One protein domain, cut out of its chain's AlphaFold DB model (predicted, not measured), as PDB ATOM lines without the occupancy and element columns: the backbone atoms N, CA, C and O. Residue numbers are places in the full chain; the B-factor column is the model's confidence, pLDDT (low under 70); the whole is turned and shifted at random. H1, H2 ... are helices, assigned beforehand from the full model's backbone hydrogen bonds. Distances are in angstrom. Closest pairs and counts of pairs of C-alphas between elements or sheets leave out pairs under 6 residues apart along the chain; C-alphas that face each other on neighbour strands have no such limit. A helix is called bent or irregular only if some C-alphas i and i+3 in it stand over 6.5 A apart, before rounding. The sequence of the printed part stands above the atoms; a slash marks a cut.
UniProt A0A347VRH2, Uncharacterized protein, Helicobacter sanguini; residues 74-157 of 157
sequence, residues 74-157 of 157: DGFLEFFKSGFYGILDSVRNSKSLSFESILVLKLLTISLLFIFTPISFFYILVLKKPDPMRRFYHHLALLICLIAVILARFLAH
ATOM      1  N   ASP A  74      29.395 -28.026 -64.170       83.31
ATOM      2  CA  ASP A  74      28.937 -26.658 -64.482       83.31
ATOM      3  C   ASP A  74      30.048 -25.587 -64.440       83.31
ATOM      4  O   ASP A  74      29.806 -24.386 -64.575       83.31
ATOM      5  N   GLY A  75      31.301 -26.015 -64.258       87.38
ATOM      6  CA  GLY A  75      32.475 -25.145 -64.205       87.38
ATOM      7  C   GLY A  75      32.908 -24.721 -62.794       87.38
ATOM      8  O   GLY A  75      32.174 -24.803 -61.812       87.38
ATOM      9  N   PHE A  76      34.161 -24.261 -62.693       87.81
ATOM     10  CA  PHE A  76      34.839 -23.990 -61.417       87.81
ATOM     11  C   PHE A  76      34.108 -22.948 -60.557       87.81
ATOM     12  O   PHE A  76      33.944 -23.142 -59.355       87.81
ATOM     13  N   LEU A  77      33.677 -21.832 -61.156       89.94
ATOM     14  CA  LEU A  77      33.087 -20.720 -60.408       89.94
ATOM     15  C   LEU A  77      31.713 -21.084 -59.828       89.94
ATOM     16  O   LEU A  77      31.452 -20.790 -58.661       89.94
ATOM     17  N   GLU A  78      30.865 -21.742 -60.621       91.38
ATOM     18  CA  GLU A  78      29.530 -22.163 -60.185       91.38
ATOM     19  C   GLU A  78      29.618 -23.228 -59.089       91.38
ATOM     20  O   GLU A  78      28.949 -23.090 -58.068       91.38
ATOM     21  N   PHE A  79      30.542 -24.191 -59.205       91.31
ATOM     22  CA  PHE A  79      30.801 -25.178 -58.151       91.31
ATOM     23  C   PHE A  79      31.188 -24.530 -56.809       91.31
ATOM     24  O   PHE A  79      30.688 -24.893 -55.743       91.31
ATOM     25  N   PHE A  80      32.084 -23.535 -56.831       92.06
ATOM     26  CA  PHE A  80      32.463 -22.829 -55.603       92.06
ATOM     27  C   PHE A  80      31.308 -22.001 -55.033       92.06
ATOM     28  O   PHE A  80      31.171 -21.905 -53.812       92.06
ATOM     29  N   LYS A  81      30.464 -21.420 -55.891       93.62
ATOM     30  CA  LYS A  81      29.295 -20.639 -55.481       93.62
ATOM     31  C   LYS A  81      28.216 -21.523 -54.849       93.62
ATOM     32  O   LYS A  81      27.725 -21.168 -53.775       93.62
ATOM     33  N   SER A  82      27.887 -22.665 -55.462       91.81
ATOM     34  CA  SER A  82      26.908 -23.626 -54.933       91.81
ATOM     35  C   SER A  82      27.366 -24.183 -53.587       91.81
ATOM     36  O   SER A  82      26.632 -24.097 -52.598       91.81
ATOM     37  N   GLY A  83      28.617 -24.646 -53.503       91.81
ATOM     38  CA  GLY A  83      29.165 -25.199 -52.270       91.81
ATOM     39  C   GLY A  83      29.295 -24.155 -51.160       91.81
ATOM     40  O   GLY A  83      28.980 -24.454 -50.011       91.81
ATOM     41  N   PHE A  84      29.677 -22.910 -51.468       93.19
ATOM     42  CA  PHE A  84      29.726 -21.847 -50.457       93.19
ATOM     43  C   PHE A  84      28.335 -21.477 -49.931       93.19
ATOM     44  O   PHE A  84      28.165 -21.303 -48.724       93.19
ATOM     45  N   TYR A  85      27.326 -21.403 -50.805       92.38
ATOM     46  CA  TYR A  85      25.943 -21.171 -50.384       92.38
ATOM     47  C   TYR A  85      25.425 -22.312 -49.498       92.38
ATOM     48  O   TYR A  85      24.824 -22.048 -48.458       92.38
ATOM     49  N   GLY A  86      25.724 -23.566 -49.851       90.94
ATOM     50  CA  GLY A  86      25.384 -24.736 -49.040       90.94
ATOM     51  C   GLY A  86      26.048 -24.733 -47.658       90.94
ATOM     52  O   GLY A  86      25.394 -25.040 -46.660       90.94
ATOM     53  N   ILE A  87      27.312 -24.300 -47.562       91.31
ATOM     54  CA  ILE A  87      27.989 -24.081 -46.271       91.31
ATOM     55  C   ILE A  87      27.268 -22.994 -45.464       91.31
ATOM     56  O   ILE A  87      27.002 -23.185 -44.278       91.31
ATOM     57  N   LEU A  88      26.935 -21.859 -46.086       92.06
ATOM     58  CA  LEU A  88      26.293 -20.735 -45.401       92.06
ATOM     59  C   LEU A  88      24.886 -21.095 -44.893       92.06
ATOM     60  O   LEU A  88      24.530 -20.738 -43.768       92.06
ATOM     61  N   ASP A  89      24.109 -21.833 -45.690       90.50
ATOM     62  CA  ASP A  89      22.800 -22.359 -45.286       90.50
ATOM     63  C   ASP A  89      22.931 -23.361 -44.133       90.50
ATOM     64  O   ASP A  89      22.198 -23.264 -43.149       90.50
ATOM     65  N   SER A  90      23.910 -24.269 -44.199       88.94
ATOM     66  CA  SER A  90      24.194 -25.230 -43.128       88.94
ATOM     67  C   SER A  90      24.570 -24.535 -41.815       88.94
ATOM     68  O   SER A  90      24.037 -24.894 -40.770       88.94
ATOM     69  N   VAL A  91      25.402 -23.489 -41.855       88.31
ATOM     70  CA  VAL A  91      25.784 -22.716 -40.658       88.31
ATOM     71  C   VAL A  91      24.603 -21.927 -40.085       88.31
ATOM     72  O   VAL A  91      24.471 -21.826 -38.867       88.31
ATOM     73  N   ARG A  92      23.734 -21.365 -40.936       90.88
ATOM     74  CA  ARG A  92      22.576 -20.570 -40.493       90.88
ATOM     75  C   ARG A  92      21.439 -21.435 -39.947       90.88
ATOM     76  O   ARG A  92      20.805 -21.046 -38.973       90.88
ATOM     77  N   ASN A  93      21.161 -22.567 -40.589       89.69
ATOM     78  CA  ASN A  93      19.979 -23.392 -40.330       89.69
ATOM     79  C   ASN A  93      20.307 -24.758 -39.693       89.69
ATOM     80  O   ASN A  93      19.407 -25.582 -39.545       89.69
ATOM     81  N   SER A  94      21.572 -25.020 -39.333       82.56
ATOM     82  CA  SER A  94      22.066 -26.294 -38.772       82.56
ATOM     83  C   SER A  94      21.640 -27.538 -39.568       82.56
ATOM     84  O   SER A  94      21.329 -28.584 -38.998       82.56
ATOM     85  N   LYS A  95      21.616 -27.435 -40.902       82.12
ATOM     86  CA  LYS A  95      21.331 -28.561 -41.809       82.12
ATOM     87  C   LYS A  95      22.591 -29.368 -42.124       82.12
ATOM     88  O   LYS A  95      23.703 -28.844 -42.064       82.12
ATOM     89  N   SER A  96      22.417 -30.631 -42.517       82.62
ATOM     90  CA  SER A  96      23.509 -31.486 -43.000       82.62
ATOM     91  C   SER A  96      24.157 -30.915 -44.265       82.62
ATOM     92  O   SER A  96      23.453 -30.486 -45.180       82.62
ATOM     93  N   LEU A  97      25.487 -30.948 -44.336       86.12
ATOM     94  CA  LEU A  97      26.248 -30.493 -45.502       86.12
ATOM     95  C   LEU A  97      26.101 -31.473 -46.675       86.12
ATOM     96  O   LEU A  97      26.216 -32.684 -46.493       86.12
ATOM     97  N   SER A  98      25.897 -30.944 -47.884       89.75
ATOM     98  CA  SER A  98      25.951 -31.732 -49.121       89.75
ATOM     99  C   SER A  98      27.393 -32.115 -49.483       89.75
ATOM    100  O   SER A  98      28.347 -31.478 -49.028       89.75
ATOM    101  N   PHE A  99      27.555 -33.117 -50.356       89.50
ATOM    102  CA  PHE A  99      28.859 -33.535 -50.891       89.50
ATOM    103  C   PHE A  99      29.669 -32.350 -51.447       89.50
ATOM    104  O   PHE A  99      30.828 -32.160 -51.078       89.50
ATOM    105  N   GLU A 100      29.035 -31.509 -52.271       90.19
ATOM    106  CA  GLU A 100      29.655 -30.309 -52.852       90.19
ATOM    107  C   GLU A 100      30.138 -29.337 -51.773       90.19
ATOM    108  O   GLU A 100      31.265 -28.846 -51.830       90.19
ATOM    109  N   SER A 101      29.315 -29.113 -50.744       91.88
ATOM    110  CA  SER A 101      29.637 -28.210 -49.634       91.88
ATOM    111  C   SER A 101      30.856 -28.702 -48.849       91.88
ATOM    112  O   SER A 101      31.747 -27.916 -48.527       91.88
ATOM    113  N   ILE A 102      30.942 -30.009 -48.574       92.06
ATOM    114  CA  ILE A 102      32.097 -30.612 -47.887       92.06
ATOM    115  C   ILE A 102      33.351 -30.521 -48.762       92.06
ATOM    116  O   ILE A 102      34.432 -30.206 -48.255       92.06
ATOM    117  N   LEU A 103      33.227 -30.763 -50.071       91.56
ATOM    118  CA  LEU A 103      34.354 -30.682 -50.997       91.56
ATOM    119  C   LEU A 103      34.890 -29.247 -51.101       91.56
ATOM    120  O   LEU A 103      36.099 -29.045 -50.967       91.56
ATOM    121  N   VAL A 104      34.012 -28.245 -51.232       93.25
ATOM    122  CA  VAL A 104      34.392 -26.822 -51.189       93.25
ATOM    123  C   VAL A 104      35.032 -26.471 -49.850       93.25
ATOM    124  O   VAL A 104      36.091 -25.850 -49.834       93.25
ATOM    125  N   LEU A 105      34.466 -26.912 -48.724       93.19
ATOM    126  CA  LEU A 105      35.034 -26.645 -47.401       93.19
ATOM    127  C   LEU A 105      36.448 -27.232 -47.254       93.19
ATOM    128  O   LEU A 105      37.347 -26.572 -46.727       93.19
ATOM    129  N   LYS A 106      36.674 -28.446 -47.769       92.12
ATOM    130  CA  LYS A 106      37.997 -29.086 -47.801       92.12
ATOM    131  C   LYS A 106      38.979 -28.293 -48.665       92.12
ATOM    132  O   LYS A 106      40.112 -28.066 -48.238       92.12
ATOM    133  N   LEU A 107      38.557 -27.847 -49.848       91.94
ATOM    134  CA  LEU A 107      39.385 -27.033 -50.740       91.94
ATOM    135  C   LEU A 107      39.715 -25.672 -50.120       91.94
ATOM    136  O   LEU A 107      40.875 -25.274 -50.130       91.94
ATOM    137  N   LEU A 108      38.742 -24.988 -49.511       92.94
ATOM    138  CA  LEU A 108      38.960 -23.731 -48.791       92.94
ATOM    139  C   LEU A 108      39.942 -23.912 -47.629       92.94
ATOM    140  O   LEU A 108      40.849 -23.100 -47.464       92.94
ATOM    141  N   THR A 109      39.811 -25.005 -46.875       92.56
ATOM    142  CA  THR A 109      40.723 -25.351 -45.776       92.56
ATOM    143  C   THR A 109      42.162 -25.499 -46.270       92.56
ATOM    144  O   THR A 109      43.073 -24.905 -45.699       92.56
ATOM    145  N   ILE A 110      42.383 -26.236 -47.364       91.44
ATOM    146  CA  ILE A 110      43.720 -26.414 -47.954       91.44
ATOM    147  C   ILE A 110      44.244 -25.098 -48.548       91.44
ATOM    148  O   ILE A 110      45.429 -24.797 -48.404       91.44
ATOM    149  N   SER A 111      43.376 -24.279 -49.148       90.56
ATOM    150  CA  SER A 111      43.731 -22.963 -49.693       90.56
ATOM    151  C   SER A 111      44.337 -22.024 -48.647       90.56
ATOM    152  O   SER A 111      45.191 -21.206 -48.988       90.56
ATOM    153  N   LEU A 112      43.994 -22.183 -47.361       90.88
ATOM    154  CA  LEU A 112      44.621 -21.420 -46.275       90.88
ATOM    155  C   LEU A 112      46.142 -21.626 -46.214       90.88
ATOM    156  O   LEU A 112      46.855 -20.684 -45.878       90.88
ATOM    157  N   LEU A 113      46.667 -22.801 -46.598       88.94
ATOM    158  CA  LEU A 113      48.117 -23.050 -46.649       88.94
ATOM    159  C   LEU A 113      48.834 -22.067 -47.581       88.94
ATOM    160  O   LEU A 113      49.931 -21.605 -47.268       88.94
ATOM    161  N   PHE A 114      48.190 -21.709 -48.692       89.06
ATOM    162  CA  PHE A 114      48.751 -20.812 -49.697       89.06
ATOM    163  C   PHE A 114      48.716 -19.345 -49.286       89.06
ATOM    164  O   PHE A 114      49.446 -18.556 -49.871       89.06
ATOM    165  N   ILE A 115      47.924 -18.966 -48.279       88.31
ATOM    166  CA  ILE A 115      47.880 -17.589 -47.762       88.31
ATOM    167  C   ILE A 115      49.134 -17.285 -46.930       88.31
ATOM    168  O   ILE A 115      49.648 -16.167 -46.954       88.31
ATOM    169  N   PHE A 116      49.680 -18.277 -46.223       83.88
ATOM    170  CA  PHE A 116      50.854 -18.068 -45.369       83.88
ATOM    171  C   PHE A 116      52.147 -17.858 -46.162       83.88
ATOM    172  O   PHE A 116      53.020 -17.107 -45.729       83.88
ATOM    173  N   THR A 117      52.266 -18.469 -47.340       85.12
ATOM    174  CA  THR A 117      53.444 -18.339 -48.209       85.12
ATOM    175  C   THR A 117      53.735 -16.894 -48.654       85.12
ATOM    176  O   THR A 117      54.854 -16.433 -48.417       85.12
ATOM    177  N   PRO A 118      52.789 -16.131 -49.244       86.88
ATOM    178  CA  PRO A 118      53.031 -14.747 -49.645       86.88
ATOM    179  C   PRO A 118      53.269 -13.827 -48.447       86.88
ATOM    180  O   PRO A 118      54.090 -12.919 -48.552       86.88
ATOM    181  N   ILE A 119      52.635 -14.080 -47.294       86.56
ATOM    182  CA  ILE A 119      52.927 -13.343 -46.053       86.56
ATOM    183  C   ILE A 119      54.400 -13.531 -45.676       86.56
ATOM    184  O   ILE A 119      55.109 -12.551 -45.445       86.56
ATOM    185  N   SER A 120      54.886 -14.773 -45.683       85.06
ATOM    186  CA  SER A 120      56.286 -15.073 -45.379       85.06
ATOM    187  C   SER A 120      57.245 -14.407 -46.369       85.06
ATOM    188  O   SER A 120      58.223 -13.769 -45.969       85.06
ATOM    189  N   PHE A 121      56.933 -14.471 -47.669       86.56
ATOM    190  CA  PHE A 121      57.727 -13.800 -48.698       86.56
ATOM    191  C   PHE A 121      57.736 -12.283 -48.542       86.56
ATOM    192  O   PHE A 121      58.792 -11.679 -48.712       86.56
ATOM    193  N   PHE A 122      56.627 -11.657 -48.154       88.75
ATOM    194  CA  PHE A 122      56.589 -10.219 -47.898       88.75
ATOM    195  C   PHE A 122      57.555  -9.813 -46.770       88.75
ATOM    196  O   PHE A 122      58.350  -8.887 -46.934       88.75
ATOM    197  N   TYR A 123      57.565 -10.544 -45.652       88.81
ATOM    198  CA  TYR A 123      58.483 -10.256 -44.543       88.81
ATOM    199  C   TYR A 123      59.956 -10.433 -44.924       88.81
ATOM    200  O   TYR A 123      60.794  -9.595 -44.580       88.81
ATOM    201  N   ILE A 124      60.272 -11.506 -45.650       87.75
ATOM    202  CA  ILE A 124      61.654 -11.846 -46.000       87.75
ATOM    203  C   ILE A 124      62.177 -10.957 -47.135       87.75
ATOM    204  O   ILE A 124      63.298 -10.460 -47.046       87.75
ATOM    205  N   LEU A 125      61.387 -10.743 -48.192       90.38
ATOM    206  CA  LEU A 125      61.829 -10.047 -49.405       90.38
ATOM    207  C   LEU A 125      61.657  -8.528 -49.308       90.38
ATOM    208  O   LEU A 125      62.569  -7.794 -49.686       90.38
ATOM    209  N   VAL A 126      60.517  -8.051 -48.795       92.69
ATOM    210  CA  VAL A 126      60.204  -6.611 -48.736       92.69
ATOM    211  C   VAL A 126      60.721  -6.007 -47.438       92.69
ATOM    212  O   VAL A 126      61.487  -5.047 -47.461       92.69
ATOM    213  N   LEU A 127      60.343  -6.585 -46.293       88.12
ATOM    214  CA  LEU A 127      60.722  -6.038 -44.986       88.12
ATOM    215  C   LEU A 127      62.143  -6.423 -44.552       88.12
ATOM    216  O   LEU A 127      62.645  -5.832 -43.597       88.12
ATOM    217  N   LYS A 128      62.785  -7.398 -45.220       90.50
ATOM    218  CA  LYS A 128      64.109  -7.950 -44.867       90.50
ATOM    219  C   LYS A 128      64.219  -8.354 -43.389       90.50
ATOM    220  O   LYS A 128      65.295  -8.298 -42.795       90.50
ATOM    221  N   LYS A 129      63.099  -8.744 -42.775       86.25
ATOM    222  CA  LYS A 129      63.005  -9.140 -41.364       86.25
ATOM    223  C   LYS A 129      62.722 -10.636 -41.262       86.25
ATOM    224  O   LYS A 129      62.066 -11.194 -42.145       86.25
ATOM    225  N   PRO A 130      63.186 -11.306 -40.192       81.44
ATOM    226  CA  PRO A 130      62.770 -12.673 -39.936       81.44
ATOM    227  C   PRO A 130      61.256 -12.696 -39.728       81.44
ATOM    228  O   PRO A 130      60.708 -11.915 -38.951       81.44
ATOM    229  N   ASP A 131      60.591 -13.594 -40.439       83.25
ATOM    230  CA  ASP A 131      59.152 -13.775 -40.343       83.25
ATOM    231  C   ASP A 131      58.744 -14.217 -38.919       83.25
ATOM    232  O   ASP A 131      59.186 -15.282 -38.456       83.25
ATOM    233  N   PRO A 132      57.902 -13.432 -38.217       80.31
ATOM    234  CA  PRO A 132      57.508 -13.711 -36.836       80.31
ATOM    235  C   PRO A 132      56.671 -14.992 -36.694       80.31
ATOM    236  O   PRO A 132      56.654 -15.607 -35.624       80.31
ATOM    237  N   MET A 133      55.991 -15.422 -37.762       81.00
ATOM    238  CA  MET A 133      55.084 -16.572 -37.766       81.00
ATOM    239  C   MET A 133      55.747 -17.867 -38.239       81.00
ATOM    240  O   MET A 133      55.164 -18.942 -38.088       81.00
ATOM    241  N   ARG A 134      57.001 -17.810 -38.709       79.19
ATOM    242  CA  ARG A 134      57.736 -18.962 -39.258       79.19
ATOM    243  C   ARG A 134      57.721 -20.202 -38.360       79.19
ATOM    244  O   ARG A 134      57.644 -21.327 -38.852       79.19
ATOM    245  N   ARG A 135      57.800 -20.010 -37.038       79.50
ATOM    246  CA  ARG A 135      57.787 -21.107 -36.051       79.50
ATOM    247  C   ARG A 135      56.433 -21.815 -35.935       79.50
ATOM    248  O   ARG A 135      56.394 -22.955 -35.494       79.50
ATOM    249  N   PHE A 136      55.344 -21.150 -36.314       85.81
ATOM    250  CA  PHE A 136      53.984 -21.667 -36.188       85.81
ATOM    251  C   PHE A 136      53.458 -22.285 -37.481       85.81
ATOM    252  O   PHE A 136      52.544 -23.098 -37.414       85.81
ATOM    253  N   TYR A 137      54.039 -21.969 -38.642       86.00
ATOM    254  CA  TYR A 137      53.527 -22.456 -39.926       86.00
ATOM    255  C   TYR A 137      53.448 -23.972 -40.037       86.00
ATOM    256  O   TYR A 137      52.457 -24.470 -40.548       86.00
ATOM    257  N   HIS A 138      54.429 -24.717 -39.525       85.88
ATOM    258  CA  HIS A 138      54.386 -26.182 -39.588       85.88
ATOM    259  C   HIS A 138      53.298 -26.755 -38.666       85.88
ATOM    260  O   HIS A 138      52.596 -27.688 -39.048       85.88
ATOM    261  N   HIS A 139      53.089 -26.160 -37.484       89.44
ATOM    262  CA  HIS A 139      51.989 -26.533 -36.583       89.44
ATOM    263  C   HIS A 139      50.624 -26.221 -37.195       89.44
ATOM    264  O   HIS A 139      49.709 -27.036 -37.134       89.44
ATOM    265  N   LEU A 140      50.501 -25.048 -37.805       91.50
ATOM    266  CA  LEU A 140      49.264 -24.598 -38.410       91.50
ATOM    267  C   LEU A 140      48.954 -25.379 -39.695       91.50
ATOM    268  O   LEU A 140      47.808 -25.760 -39.909       91.50
ATOM    269  N   ALA A 141      49.972 -25.717 -40.488       91.00
ATOM    270  CA  ALA A 141      49.836 -26.612 -41.630       91.00
ATOM    271  C   ALA A 141      49.386 -28.013 -41.201       91.00
ATOM    272  O   ALA A 141      48.477 -28.567 -41.809       91.00
ATOM    273  N   LEU A 142      49.954 -28.559 -40.117       93.06
ATOM    274  CA  LEU A 142      49.511 -29.838 -39.558       93.06
ATOM    275  C   LEU A 142      48.043 -29.784 -39.113       93.06
ATOM    276  O   LEU A 142      47.284 -30.699 -39.422       93.06
ATOM    277  N   LEU A 143      47.635 -28.709 -38.429       94.38
ATOM    278  CA  LEU A 143      46.245 -28.502 -38.015       94.38
ATOM    279  C   LEU A 143      45.301 -28.446 -39.223       94.38
ATOM    280  O   LEU A 143      44.290 -29.143 -39.244       94.38
ATOM    281  N   ILE A 144      45.652 -27.668 -40.248       93.69
ATOM    282  CA  ILE A 144      44.885 -27.562 -41.495       93.69
ATOM    283  C   ILE A 144      44.771 -28.924 -42.186       93.69
ATOM    284  O   ILE A 144      43.678 -29.324 -42.584       93.69
ATOM    285  N   CYS A 145      45.874 -29.667 -42.296       92.81
ATOM    286  CA  CYS A 145      45.863 -31.004 -42.879       92.81
ATOM    287  C   CYS A 145      44.989 -31.975 -42.076       92.81
ATOM    288  O   CYS A 145      44.262 -32.764 -42.673       92.81
ATOM    289  N   LEU A 146      45.012 -31.908 -40.744       93.56
ATOM    290  CA  LEU A 146      44.176 -32.748 -39.887       93.56
ATOM    291  C   LEU A 146      42.685 -32.444 -40.083       93.56
ATOM    292  O   LEU A 146      41.895 -33.370 -40.256       93.56
ATOM    293  N   ILE A 147      42.311 -31.163 -40.156       94.38
ATOM    294  CA  ILE A 147      40.941 -30.749 -40.492       94.38
ATOM    295  C   ILE A 147      40.557 -31.281 -41.881       94.38
ATOM    296  O   ILE A 147      39.499 -31.882 -42.036       94.38
ATOM    297  N   ALA A 148      41.428 -31.147 -42.885       92.12
ATOM    298  CA  ALA A 148      41.163 -31.644 -44.236       92.12
ATOM    299  C   ALA A 148      40.994 -33.177 -44.303       92.12
ATOM    300  O   ALA A 148      40.185 -33.667 -45.094       92.12
ATOM    301  N   VAL A 149      41.722 -33.939 -43.476       90.94
ATOM    302  CA  VAL A 149      41.567 -35.401 -43.346       90.94
ATOM    303  C   VAL A 149      40.234 -35.756 -42.687       90.94
ATOM    304  O   VAL A 149      39.542 -36.655 -43.164       90.94
ATOM    305  N   ILE A 150      39.835 -35.030 -41.640       91.62
ATOM    306  CA  ILE A 150      38.527 -35.206 -40.995       91.62
ATOM    307  C   ILE A 150      37.398 -34.938 -42.002       91.62
ATOM    308  O   ILE A 150      36.496 -35.761 -42.147       91.62
ATOM    309  N   LEU A 151      37.483 -33.846 -42.768       90.69
ATOM    310  CA  LEU A 151      36.523 -33.538 -43.834       90.69
ATOM    311  C   LEU A 151      36.485 -34.630 -44.912       90.69
ATOM    312  O   LEU A 151      35.412 -34.998 -45.381       90.69
ATOM    313  N   ALA A 152      37.636 -35.200 -45.276       87.56
ATOM    314  CA  ALA A 152      37.690 -36.310 -46.224       87.56
ATOM    315  C   ALA A 152      36.994 -37.576 -45.697       87.56
ATOM    316  O   ALA A 152      36.392 -38.304 -46.481       87.56
ATOM    317  N   ARG A 153      37.039 -37.832 -44.382       87.69
ATOM    318  CA  ARG A 153      36.313 -38.954 -43.771       87.69
ATOM    319  C   ARG A 153      34.801 -38.761 -43.849       87.69
ATOM    320  O   ARG A 153      34.106 -39.738 -44.105       87.69
ATOM    321  N   PHE A 154      34.312 -37.535 -43.666       86.44
ATOM    322  CA  PHE A 154      32.889 -37.220 -43.824       86.44
ATOM    323  C   PHE A 154      32.399 -37.362 -45.267       86.44
ATOM    324  O   PHE A 154      31.238 -37.676 -45.469       86.44
ATOM    325  N   LEU A 155      33.277 -37.179 -46.258       83.94
ATOM    326  CA  LEU A 155      32.948 -37.385 -47.672       83.94
ATOM    327  C   LEU A 155      32.839 -38.871 -48.062       83.94
ATOM    328  O   LEU A 155      32.238 -39.204 -49.075       83.94
ATOM    329  N   ALA A 156      33.498 -39.753 -47.307       71.50
ATOM    330  CA  ALA A 156      33.571 -41.185 -47.592       71.50
ATOM    331  C   ALA A 156      32.421 -41.998 -46.964       71.50
ATOM    332  O   ALA A 156      32.441 -43.227 -47.051       71.50
ATOM    333  N   HIS A 157      31.479 -41.326 -46.298       52.28
ATOM    334  CA  HIS A 157      30.276 -41.886 -45.685       52.28
ATOM    335  C   HIS A 157      29.040 -41.407 -46.440       52.28
ATOM    336  O   HIS A 157      28.091 -42.216 -46.520       52.28
TER     337      HIS A 157
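AT A GLANCE: This is residues 74 to 157 of the 157 residues of an uncharacterized protein of Helicobacter sanguini (UniProt A0A347VRH2). A long helical hairpin, H2 with H3 folded back beside it, makes the longest axis, and H1 crosses the first end of H2 about at right angles. The printed part has 84 residues with three named helices, H1, H2 and H3 along the chain, and no named strand; the class is all helix. It is loose, with a radius of gyration of the C-alphas of 16.2 A, and spans 46 by 25 by 23 A.

HOW THE PARTS SIT: H2, residues 99 to 126, touches H3, residues 137 to 155, closest at the C-alphas of Lys 106 and Ala 148, 5.4 A apart. This hairpin has a shallow tilt of 11 degrees, opposite ways. Residues 100 to 105 of H2 touch residues 79 to 87 of H1, which holds residues 76 to 93; the closest C-alphas, of Gly 83 and Ser 101, are 4.0 A apart. H1 and H2 are about perpendicular, at 73 degrees. H1 and H3 are apart. In H1 and H3 every O i to N i+4 pair is within hydrogen-bond range; in H2, 17 of 24 are.

IN THESE COORDINATES: H2 is 41.4 A long, from C-alpha 99 at (28.859, -33.535, -50.891) to C-alpha 126 at (60.204, -6.611, -48.736). H2 is neither bent nor irregular, but only just: C-alphas 115 and 118 are 6.2 A apart. H3 measures 26.6 A and ends at C-alpha 155, (32.948, -37.385, -47.672). H1 measures 25.8 A.

THE WHOLE: The C-alphas farthest apart, of Lys 128 and His 157, are 47.9 A apart. The printed part has no cut. The link from H1 to H2 is tight and that from H2 to H3 short. Mean pLDDT of the printed part is 88.3; residue 157 is under 70.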